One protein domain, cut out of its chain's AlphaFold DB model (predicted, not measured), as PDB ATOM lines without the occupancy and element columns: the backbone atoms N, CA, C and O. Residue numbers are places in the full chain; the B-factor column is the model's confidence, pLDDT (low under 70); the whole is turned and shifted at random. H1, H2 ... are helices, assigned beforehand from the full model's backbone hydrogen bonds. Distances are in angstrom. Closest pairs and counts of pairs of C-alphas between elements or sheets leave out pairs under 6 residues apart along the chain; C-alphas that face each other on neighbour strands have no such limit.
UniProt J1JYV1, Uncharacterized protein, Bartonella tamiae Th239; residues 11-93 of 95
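This is residues 11 to 93 of the 95 residues of an uncharacterized protein of Bartonella tamiae Th239 (UniProt J1JYV1). The longest helix, H3, and H5 both pack slantwise on H1, apart from each other, and make three sides of an open frame; the short H2 sits near the last residue of H1. The short H4 lies on the far side of the frame from H1, within the chain from H3 to H5, and residues 67 to 72 stick out. The printed part has 83 residues with five named helices, H1 to H5 in chain order, and no named strand; the class is all helix. It is compact, with a radius of gyration of the C-alphas of 12.6 A and spans of 31 by 30 by 24 A.

H3 is residues 41 to 56, 21.8 A from first to last C-alpha. H1 is residues 11 to 24, 19.8 A, from C-alpha 11 at (156.106, 139.731, 113.116). H5 is residues 77 to 91, 20.9 A, to C-alpha 91 at (158.557, 139.622, 126.300). H2 is residues 31 to 37 and H4 residues 66 to 70.

H3 touches H1, with Leu 49 and Glu 14 as closest C-alphas, 6.3 A apart, at a steep tilt of 54 degrees, opposite ways. H1 touches H5, with closest C-alphas Phe 20 and Thr 90 at 5.7 A, at a steep tilt of 44 degrees, opposite ways. H3 and H5 are apart. H2 is close to H1 but not clearly touching, with closest C-alphas Ile 24 and Gly 31 at 5.3 A, about perpendicular at 81 degrees. H4 touches no helix. Every O i to N i+4 pair is within hydrogen-bond range in H1, H3, H4 and H5; in H2, 2 of 3 are.

The C-alphas farthest apart are those of Thr 28 and Ser 59, 33.0 A. The printed part has no cut. The link from H2 to H3 is tight; the others are short. Mean pLDDT of the printed part is 95.3, and residue 93 is under 70.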
ATOM      1  N   ASP A  11     157.146 138.867 112.534       92.06
ATOM      2  CA  ASP A  11     156.106 139.731 113.116       92.06
ATOM      3  C   ASP A  11     156.192 139.748 114.651       92.06
ATOM      4  O   ASP A  11     156.078 140.801 115.290       92.06
ATOM      5  N   VAL A  12     156.434 138.591 115.278       92.38
ATOM      6  CA  VAL A  12     156.673 138.501 116.731       92.38
ATOM      7  C   VAL A  12     157.919 139.299 117.124       92.38
ATOM      8  O   VAL A  12     157.921 140.003 118.138       92.38
ATOM      9  N   ILE A  13     158.979 139.216 116.317       93.75
ATOM     10  CA  ILE A  13     160.227 139.952 116.552       93.75
ATOM     11  C   ILE A  13     160.012 141.453 116.386       93.75
ATOM     12  O   ILE A  13     160.508 142.224 117.209       93.75
ATOM     13  N   GLU A  14     159.263 141.869 115.365       94.56
ATOM     14  CA  GLU A  14     158.958 143.271 115.120       94.56
ATOM     15  C   GLU A  14     158.174 143.888 116.274       94.56
ATOM     16  O   GLU A  14     158.633 144.861 116.880       94.56
ATOM     17  N   ASN A  15     157.060 143.269 116.660       94.38
ATOM     18  CA  ASN A  15     156.241 143.742 117.773       94.38
ATOM     19  C   ASN A  15     157.023 143.774 119.095       94.38
ATOM     20  O   ASN A  15     156.916 144.731 119.872       94.38
ATOM     21  N   GLY A  16     157.838 142.744 119.345       94.75
ATOM     22  CA  GLY A  16     158.694 142.659 120.524       94.75
ATOM     23  C   GLY A  16     159.751 143.763 120.558       94.75
ATOM     24  O   GLY A  16     159.910 144.429 121.580       94.75
ATOM     25  N   ALA A  17     160.440 144.003 119.441       95.69
ATOM     26  CA  ALA A  17     161.455 145.045 119.338       95.69
ATOM     27  C   ALA A  17     160.841 146.444 119.466       95.69
ATOM     28  O   ALA A  17     161.317 147.232 120.283       95.69
ATOM     29  N   GLN A  18     159.764 146.746 118.735       95.81
ATOM     30  CA  GLN A  18     159.074 148.036 118.834       95.81
ATOM     31  C   GLN A  18     158.627 148.315 120.275       95.81
ATOM     32  O   GLN A  18     158.923 149.376 120.828       95.81
ATOM     33  N   SER A  19     158.004 147.331 120.929       96.69
ATOM     34  CA  SER A  19     157.578 147.452 122.328       96.69
ATOM     35  C   SER A  19     158.755 147.646 123.284       96.69
ATOM     36  O   SER A  19     158.671 148.432 124.229       96.69
ATOM     37  N   PHE A  20     159.858 146.934 123.055       97.88
ATOM     38  CA  PHE A  20     161.033 146.991 123.913       97.88
ATOM     39  C   PHE A  20     161.734 148.349 123.827       97.88
ATOM     40  O   PHE A  20     161.958 148.998 124.852       97.88
ATOM     41  N   TYR A  21     162.030 148.816 122.615       97.75
ATOM     42  CA  TYR A  21     162.710 150.094 122.409       97.75
ATOM     43  C   TYR A  21     161.808 151.292 122.725       97.75
ATOM     44  O   TYR A  21     162.306 152.278 123.266       97.75
ATOM     45  N   GLY A  22     160.492 151.184 122.516       96.81
ATOM     46  CA  GLY A  22     159.533 152.189 122.984       96.81
ATOM     47  C   GLY A  22     159.531 152.343 124.510       96.81
ATOM     48  O   GLY A  22     159.439 153.450 125.029       96.81
ATOM     49  N   ARG A  23     159.718 151.249 125.263       97.94
ATOM     50  CA  ARG A  23     159.902 151.326 126.726       97.94
ATOM     51  C   ARG A  23     161.260 151.904 127.113       97.94
ATOM     52  O   ARG A  23     161.314 152.682 128.058       97.94
ATOM     53  N   ILE A  24     162.331 151.548 126.398       98.00
ATOM     54  CA  ILE A  24     163.674 152.111 126.629       98.00
ATOM     55  C   ILE A  24     163.655 153.633 126.487       98.00
ATOM     56  O   ILE A  24     164.208 154.320 127.340       98.00
ATOM     57  N   GLN A  25     162.992 154.160 125.454       96.56
ATOM     58  CA  GLN A  25     162.873 155.602 125.217       96.56
ATOM     59  C   GLN A  25     162.294 156.376 126.403       96.56
ATOM     60  O   GLN A  25     162.498 157.581 126.503       96.56
ATOM     61  N   HIS A  26     161.508 155.726 127.260       96.56
ATOM     62  CA  HIS A  26     160.839 156.367 128.393       96.56
ATOM     63  C   HIS A  26     161.466 155.975 129.735       96.56
ATOM     64  O   HIS A  26     160.968 156.368 130.790       96.56
ATOM     65  N   ASP A  27     162.544 155.189 129.716       98.31
ATOM     66  CA  ASP A  27     163.242 154.792 130.926       98.31
ATOM     67  C   ASP A  27     164.130 155.920 131.454       98.31
ATOM     68  O   ASP A  27     164.936 156.493 130.725       98.31
ATOM     69  N   THR A  28     164.029 156.215 132.747       97.06
ATOM     70  CA  THR A  28     164.744 157.342 133.357       97.06
ATOM     71  C   THR A  28     166.236 157.094 133.570       97.06
ATOM     72  O   THR A  28     166.972 158.057 133.773       97.06
ATOM     73  N   LEU A  29     166.692 155.837 133.547       97.19
ATOM     74  CA  LEU A  29     168.102 155.492 133.713       97.19
ATOM     75  C   LEU A  29     168.783 155.337 132.356       97.19
ATOM     76  O   LEU A  29     169.772 156.007 132.075       97.19
ATOM     77  N   ILE A  30     168.266 154.435 131.519       97.94
ATOM     78  CA  ILE A  30     168.923 154.097 130.254       97.94
ATOM     79  C   ILE A  30     168.391 154.898 129.069       97.94
ATOM     80  O   ILE A  30     169.108 155.027 128.081       97.94
ATOM     81  N   GLY A  31     167.193 155.486 129.154       97.25
ATOM     82  CA  GLY A  31     166.608 156.264 128.058       97.25
ATOM     83  C   GLY A  31     167.471 157.457 127.652       97.25
ATOM     84  O   GLY A  31     167.683 157.662 126.461       97.25
ATOM     85  N   LEU A  32     168.082 158.154 128.619       95.19
ATOM     86  CA  LEU A  32     168.997 159.275 128.356       95.19
ATOM     87  C   LEU A  32     170.232 158.849 127.545       95.19
ATOM     88  O   LEU A  32     170.642 159.547 126.624       95.19
ATOM     89  N   ILE A  33     170.792 157.664 127.818       96.31
ATOM     90  CA  ILE A  33     171.931 157.131 127.050       96.31
ATOM     91  C   ILE A  33     171.523 156.858 125.597       96.31
ATOM     92  O   ILE A  33     172.316 157.066 124.676       96.31
ATOM     93  N   PHE A  34     170.297 156.379 125.377       96.88
ATOM     94  CA  PHE A  34     169.769 156.165 124.030       96.88
ATOM     95  C   PHE A  34     169.498 157.498 123.326       96.88
ATOM     96  O   PHE A  34     169.912 157.654 122.180       96.88
ATOM     97  N   GLU A  35     168.880 158.466 124.002       96.38
ATOM     98  CA  GLU A  35     168.593 159.805 123.469       96.38
ATOM     99  C   GLU A  35     169.866 160.544 123.029       96.38
ATOM    100  O   GLU A  35     169.911 161.123 121.941       96.38
ATOM    101  N   GLU A  36     170.944 160.446 123.812       95.94
ATOM    102  CA  GLU A  36     172.249 161.020 123.463       95.94
ATOM    103  C   GLU A  36     172.882 160.395 122.209       95.94
ATOM    104  O   GLU A  36     173.737 161.014 121.571       95.94
ATOM    105  N   ARG A  37     172.531 159.149 121.863       95.31
ATOM    106  CA  ARG A  37     173.207 158.370 120.808       95.31
ATOM    107  C   ARG A  37     172.352 158.113 119.574       95.31
ATOM    108  O   ARG A  37     172.909 157.778 118.527       95.31
ATOM    109  N   ILE A  38     171.034 158.222 119.688       95.75
ATOM    110  CA  ILE A  38     170.070 157.860 118.652       95.75
ATOM    111  C   ILE A  38     169.145 159.050 118.429       95.75
ATOM    112  O   ILE A  38     168.186 159.274 119.161       95.75
ATOM    113  N   HIS A  39     169.443 159.803 117.376       94.25
ATOM    114  CA  HIS A  39     168.606 160.920 116.934       94.25
ATOM    115  C   HIS A  39     167.592 160.495 115.867       94.25
ATOM    116  O   HIS A  39     166.539 161.109 115.745       94.25
ATOM    117  N   ASP A  40     167.904 159.433 115.120       95.69
ATOM    118  CA  ASP A  40     167.008 158.827 114.142       95.69
ATOM    119  C   ASP A  40     166.680 157.392 114.564       95.69
ATOM    120  O   ASP A  40     167.529 156.492 114.533       95.69
ATOM    121  N   TRP A  41     165.446 157.206 115.029       95.31
ATOM    122  CA  TRP A  41     164.985 155.944 115.595       95.31
ATOM    123  C   TRP A  41     164.651 154.907 114.537       95.31
ATOM    124  O   TRP A  41     164.853 153.724 114.796       95.31
ATOM    125  N   GLU A  42     164.209 155.317 113.348       95.69
ATOM    126  CA  GLU A  42     163.769 154.369 112.324       95.69
ATOM    127  C   GLU A  42     164.940 153.481 111.848       95.69
ATOM    128  O   GLU A  42     164.864 152.259 112.001       95.69
ATOM    129  N   PRO A  43     166.105 154.017 111.422       96.06
ATOM    130  CA  PRO A  43     167.260 153.190 111.072       96.06
ATOM    131  C   PRO A  43     167.807 152.381 112.251       96.06
ATOM    132  O   PRO A  43     168.351 151.287 112.057       96.06
ATOM    133  N   HIS A  44     167.693 152.902 113.479       95.81
ATOM    134  CA  HIS A  44     168.103 152.164 114.669       95.81
ATOM    135  C   HIS A  44     167.220 150.931 114.879       95.81
ATOM    136  O   HIS A  44     167.749 149.829 115.031       95.81
ATOM    137  N   LEU A  45     165.896 151.094 114.822       96.75
ATOM    138  CA  LEU A  45     164.939 150.001 114.954       96.75
ATOM    139  C   LEU A  45     165.141 148.957 113.858       96.75
ATOM    140  O   LEU A  45     165.299 147.786 114.191       96.75
ATOM    141  N   GLN A  46     165.284 149.357 112.592       96.44
ATOM    142  CA  GLN A  46     165.563 148.422 111.491       96.44
ATOM    143  C   GLN A  46     166.832 147.587 111.740       96.44
ATOM    144  O   GLN A  46     166.860 146.368 111.541       96.44
ATOM    145  N   ARG A  47     167.890 148.215 112.268       96.56
ATOM    146  CA  ARG A  47     169.119 147.510 112.656       96.56
ATOM    147  C   ARG A  47     168.891 146.538 113.819       96.56
ATOM    148  O   ARG A  47     169.520 145.478 113.852       96.56
ATOM    149  N   MET A  48     168.036 146.888 114.778       97.38
ATOM    150  CA  MET A  48     167.695 146.022 115.908       97.38
ATOM    151  C   MET A  48     166.794 144.854 115.495       97.38
ATOM    152  O   MET A  48     166.998 143.751 115.994       97.38
ATOM    153  N   LEU A  49     165.896 145.034 114.525       96.81
ATOM    154  CA  LEU A  49     165.129 143.939 113.922       96.81
ATOM    155  C   LEU A  49     166.053 142.912 113.262       96.81
ATOM    156  O   LEU A  49     165.955 141.714 113.535       96.81
ATOM    157  N   ALA A  50     167.026 143.373 112.470       97.00
ATOM    158  CA  ALA A  50     168.036 142.494 111.886       97.00
ATOM    159  C   ALA A  50     168.846 141.746 112.962       97.00
ATOM    160  O   ALA A  50     169.123 140.548 112.813       97.00
ATOM    161  N   PHE A  51     169.219 142.438 114.049       97.38
ATOM    162  CA  PHE A  51     169.933 141.847 115.187       97.38
ATOM    163  C   PHE A  51     169.109 140.741 115.852       97.38
ATOM    164  O   PHE A  51     169.585 139.611 115.953       97.38
ATOM    165  N   TRP A  52     167.868 141.030 116.243       96.69
ATOM    166  CA  TRP A  52     167.003 140.067 116.922       96.69
ATOM    167  C   TRP A  52     166.620 138.887 116.031       96.69
ATOM    168  O   TRP A  52     166.697 137.748 116.483       96.69
ATOM    169  N   SER A  53     166.337 139.124 114.748       95.44
ATOM    170  CA  SER A  53     166.150 138.055 113.757       95.44
ATOM    171  C   SER A  53     167.382 137.145 113.667       95.44
ATOM    172  O   SER A  53     167.259 135.924 113.607       95.44
ATOM    173  N   SER A  54     168.592 137.705 113.742       95.81
ATOM    174  CA  SER A  54     169.824 136.902 113.716       95.81
ATOM    175  C   SER A  54     170.058 136.117 115.006       95.81
ATOM    176  O   SER A  54     170.585 135.010 114.945       95.81
ATOM    177  N   VAL A  55     169.670 136.664 116.161       94.44
ATOM    178  CA  VAL A  55     169.803 135.998 117.467       94.44
ATOM    179  C   VAL A  55     168.776 134.879 117.634       94.44
ATOM    180  O   VAL A  55     169.123 133.806 118.118       94.44
ATOM    181  N   ILE A  56     167.525 135.122 117.238       93.44
ATOM    182  CA  ILE A  56     166.395 134.227 117.515       93.44
ATOM    183  C   ILE A  56     166.193 133.215 116.384       93.44
ATOM    184  O   ILE A  56     166.029 132.028 116.646       93.44
ATOM    185  N   LEU A  57     166.239 133.671 115.128       93.88
ATOM    186  CA  LEU A  57     165.952 132.846 113.946       93.88
ATOM    187  C   LEU A  57     167.212 132.394 113.204       93.88
ATOM    188  O   LEU A  57     167.109 131.735 112.173       93.88
ATOM    189  N   LEU A  58     168.405 132.765 113.686       94.25
ATOM    190  CA  LEU A  58     169.686 132.465 113.032       94.25
ATOM    191  C   LEU A  58     169.743 132.949 111.570       94.25
ATOM    192  O   LEU A  58     170.465 132.389 110.743       94.25
ATOM    193  N   SER A  59     169.005 134.018 111.252       94.81
ATOM    194  CA  SER A  59     168.794 134.498 109.880       94.81
ATOM    195  C   SER A  59     170.029 135.128 109.227       94.81
ATOM    196  O   SER A  59     170.056 135.307 108.012       94.81
ATOM    197  N   ARG A  60     171.055 135.468 110.023       95.00
ATOM    198  CA  ARG A  60     172.285 136.165 109.591       95.00
ATOM    199  C   ARG A  60     172.037 137.530 108.930       95.00
ATOM    200  O   ARG A  60     172.887 138.008 108.186       95.00
ATOM    201  N   ARG A  61     170.897 138.172 109.204       95.00
ATOM    202  CA  ARG A  61     170.556 139.512 108.687       95.00
ATOM    203  C   ARG A  61     171.385 140.638 109.318       95.00
ATOM    204  O   ARG A  61     171.446 141.729 108.764       95.00
ATOM    205  N   TYR A  62     172.013 140.393 110.465       96.69
ATOM    206  CA  TYR A  62     172.872 141.345 111.159       96.69
ATOM    207  C   TYR A  62     174.345 140.970 111.022       96.69
ATOM    208  O   TYR A  62     174.774 139.908 111.466       96.69
ATOM    209  N   ASP A  63     175.128 141.891 110.474       93.44
ATOM    210  CA  ASP A  63     176.573 141.777 110.242       93.44
ATOM    211  C   ASP A  63     177.402 142.707 111.151       93.44
ATOM    212  O   ASP A  63     178.628 142.811 111.043       93.44
ATOM    213  N   GLY A  64     176.736 143.409 112.069       93.19
ATOM    214  CA  GLY A  64     177.364 144.387 112.939       93.19
ATOM    215  C   GLY A  64     178.191 143.775 114.072       93.19
ATOM    216  O   GLY A  64     178.111 142.596 114.406       93.19
ATOM    217  N   ARG A  65     178.973 144.635 114.734       94.25
ATOM    218  CA  ARG A  65     179.758 144.292 115.928       94.25
ATOM    219  C   ARG A  65     179.228 145.104 117.116       94.25
ATOM    220  O   ARG A  65     179.604 146.272 117.237       94.25
ATOM    221  N   PRO A  66     178.359 144.536 117.977       91.75
ATOM    222  CA  PRO A  66     177.722 145.288 119.055       91.75
ATOM    223  C   PRO A  66     178.717 145.743 120.122       91.75
ATOM    224  O   PRO A  66     178.702 146.907 120.507       91.75
ATOM    225  N   MET A  67     179.612 144.863 120.582       94.00
ATOM    226  CA  MET A  67     180.466 145.153 121.745       94.00
ATOM    227  C   MET A  67     181.318 146.427 121.605       94.00
ATOM    228  O   MET A  67     181.273 147.248 122.519       94.00
ATOM    229  N   PRO A  68     182.009 146.690 120.475       95.88
ATOM    230  CA  PRO A  68     182.746 147.945 120.301       95.88
ATOM    231  C   PRO A  68     181.881 149.210 120.387       95.88
ATOM    232  O   PRO A  68     182.382 150.263 120.761       95.88
ATOM    233  N   LYS A  69     180.590 149.130 120.034       92.75
ATOM    234  CA  LYS A  69     179.665 150.270 120.117       92.75
ATOM    235  C   LYS A  69     179.225 150.550 121.552       92.75
ATOM    236  O   LYS A  69     179.058 151.712 121.899       92.75
ATOM    237  N   HIS A  70     179.081 149.509 122.370       95.00
ATOM    238  CA  HIS A  70     178.657 149.634 123.766       95.00
ATOM    239  C   HIS A  70     179.830 149.927 124.713       95.00
ATOM    240  O   HIS A  70     179.658 150.659 125.677       95.00
ATOM    241  N   GLY A  71     181.038 149.431 124.418       94.31
ATOM    242  CA  GLY A  71     182.213 149.595 125.287       94.31
ATOM    243  C   GLY A  71     182.759 151.024 125.409       94.31
ATOM    244  O   GLY A  71     183.637 151.265 126.228       94.31
ATOM    245  N   VAL A  72     182.262 151.965 124.600       94.38
ATOM    246  CA  VAL A  72     182.603 153.399 124.678       94.38
ATOM    247  C   VAL A  72     181.513 154.231 125.360       94.38
ATOM    248  O   VAL A  72     181.612 155.458 125.411       94.38
ATOM    249  N   LEU A  73     180.429 153.590 125.800       95.25
ATOM    250  CA  LEU A  73     179.337 154.253 126.500       95.25
ATOM    251  C   LEU A  73     179.639 154.300 128.003       95.25
ATOM    252  O   LEU A  73     180.291 153.388 128.517       95.25
ATOM    253  N   PRO A  74     179.152 155.325 128.721       93.69
ATOM    254  CA  PRO A  74     179.266 155.409 130.173       93.69
ATOM    255  C   PRO A  74     178.253 154.467 130.851       93.69
ATOM    256  O   PRO A  74     177.361 154.911 131.562       93.69
ATOM    257  N   ILE A  75     178.359 153.164 130.585       95.75
ATOM    258  CA  ILE A  75     177.460 152.127 131.104       95.75
ATOM    259  C   ILE A  75     178.226 151.102 131.934       95.75
ATOM    260  O   ILE A  75     179.403 150.832 131.699       95.75
ATOM    261  N   ASP A  76     177.521 150.488 132.873       96.44
ATOM    262  CA  ASP A  76     178.022 149.422 133.732       96.44
ATOM    263  C   ASP A  76     176.965 148.314 133.901       96.44
ATOM    264  O   ASP A  76     175.955 148.273 133.188       96.44
ATOM    265  N   ALA A  77     177.199 147.398 134.844       97.00
ATOM    266  CA  ALA A  77     176.287 146.294 135.127       97.00
ATOM    267  C   ALA A  77     174.876 146.765 135.517       97.00
ATOM    268  O   ALA A  77     173.906 146.137 135.108       97.00
ATOM    269  N   TYR A  78     174.743 147.889 136.227       97.94
ATOM    270  CA  TYR A  78     173.444 148.398 136.668       97.94
ATOM    271  C   TYR A  78     172.569 148.826 135.481       97.94
ATOM    272  O   TYR A  78     171.379 148.512 135.418       97.94
ATOM    273  N   HIS A  79     173.178 149.466 134.482       98.19
ATOM    274  CA  HIS A  79     172.497 149.821 133.235       98.19
ATOM    275  C   HIS A  79     172.073 148.575 132.448       98.19
ATOM    276  O   HIS A  79     170.976 148.526 131.887       98.19
ATOM    277  N   PHE A  80     172.931 147.552 132.418       97.50
ATOM    278  CA  PHE A  80     172.630 146.299 131.732       97.50
ATOM    279  C   PHE A  80     171.511 145.510 132.425       97.50
ATOM    280  O   PHE A  80     170.616 144.997 131.752       97.50
ATOM    281  N   ASP A  81     171.499 145.476 133.756       98.44
ATOM    282  CA  ASP A  81     170.426 144.860 134.535       98.44
ATOM    283  C   ASP A  81     169.084 145.544 134.262       98.44
ATOM    284  O   ASP A  81     168.079 144.862 134.040       98.44
ATOM    285  N   ARG A  82     169.068 146.883 134.175       98.38
ATOM    286  CA  ARG A  82     167.860 147.630 133.803       98.38
ATOM    287  C   ARG A  82     167.389 147.300 132.389       98.38
ATOM    288  O   ARG A  82     166.199 147.073 132.174       98.38
ATOM    289  N   TRP A  83     168.310 147.222 131.430       98.44
ATOM    290  CA  TRP A  83     167.999 146.809 130.061       98.44
ATOM    291  C   TRP A  83     167.366 145.406 130.026       98.44
ATOM    292  O   TRP A  83     166.334 145.209 129.380       98.44
ATOM    293  N   LEU A  84     167.920 144.448 130.783       98.06
ATOM    294  CA  LEU A  84     167.380 143.089 130.903       98.06
ATOM    295  C   LEU A  84     166.012 143.058 131.587       98.06
ATOM    296  O   LEU A  84     165.152 142.268 131.198       98.06
ATOM    297  N   GLU A  85     165.798 143.888 132.604       98.12
ATOM    298  CA  GLU A  85     164.513 144.011 133.288       98.12
ATOM    299  C   GLU A  85     163.421 144.487 132.321       98.12
ATOM    300  O   GLU A  85     162.367 143.858 132.215       98.12
ATOM    301  N   ILE A  86     163.686 145.555 131.562       98.12
ATOM    302  CA  ILE A  86     162.749 146.079 130.559       98.12
ATOM    303  C   ILE A  86     162.501 145.036 129.464       98.12
ATOM    304  O   ILE A  86     161.353 144.848 129.052       98.12
ATOM    305  N   PHE A  87     163.541 144.316 129.032       97.31
ATOM    306  CA  PHE A  87     163.413 143.263 128.027       97.31
ATOM    307  C   PHE A  87     162.485 142.150 128.519       97.31
ATOM    308  O   PHE A  87     161.479 141.858 127.874       97.31
ATOM    309  N   LYS A  88     162.752 141.593 129.709       96.06
ATOM    310  CA  LYS A  88     161.909 140.563 130.337       96.06
ATOM    311  C   LYS A  88     160.471 141.043 130.503       96.06
ATOM    312  O   LYS A  88     159.547 140.331 130.132       96.06
ATOM    313  N   ASN A  89     160.276 142.263 130.997       95.38
ATOM    314  CA  ASN A  89     158.947 142.853 131.155       95.38
ATOM    315  C   ASN A  89     158.219 143.062 129.820       95.38
ATOM    316  O   ASN A  89     156.991 143.102 129.807       95.38
ATOM    317  N   THR A  90     158.952 143.213 128.716       94.56
ATOM    318  CA  THR A  90     158.373 143.298 127.372       94.56
ATOM    319  C   THR A  90     157.928 141.931 126.878       94.56
ATOM    320  O   THR A  90     156.781 141.783 126.477       94.56
ATOM    321  N   VAL A  91     158.808 140.928 126.934       89.06
ATOM    322  CA  VAL A  91     158.557 139.622 126.300       89.06
ATOM    323  C   VAL A  91     157.733 138.659 127.159       89.06
ATOM    324  O   VAL A  91     157.155 137.718 126.629       89.06
ATOM    325  N   LEU A  92     157.665 138.874 128.478       85.38
ATOM    326  CA  LEU A  92     156.839 138.070 129.391       85.38
ATOM    327  C   LEU A  92     155.421 138.620 129.562       85.38
ATOM    328  O   LEU A  92     154.554 137.918 130.079       85.38
ATOM    329  N   LYS A  93     155.170 139.869 129.154       64.81
ATOM    330  CA  LYS A  93     153.810 140.397 129.066       64.81
ATOM    331  C   LYS A  93     153.190 139.909 127.762       64.81
ATOM    332  O   LYS A  93     153.261 140.589 126.745       64.81
TER     333      LYS A  93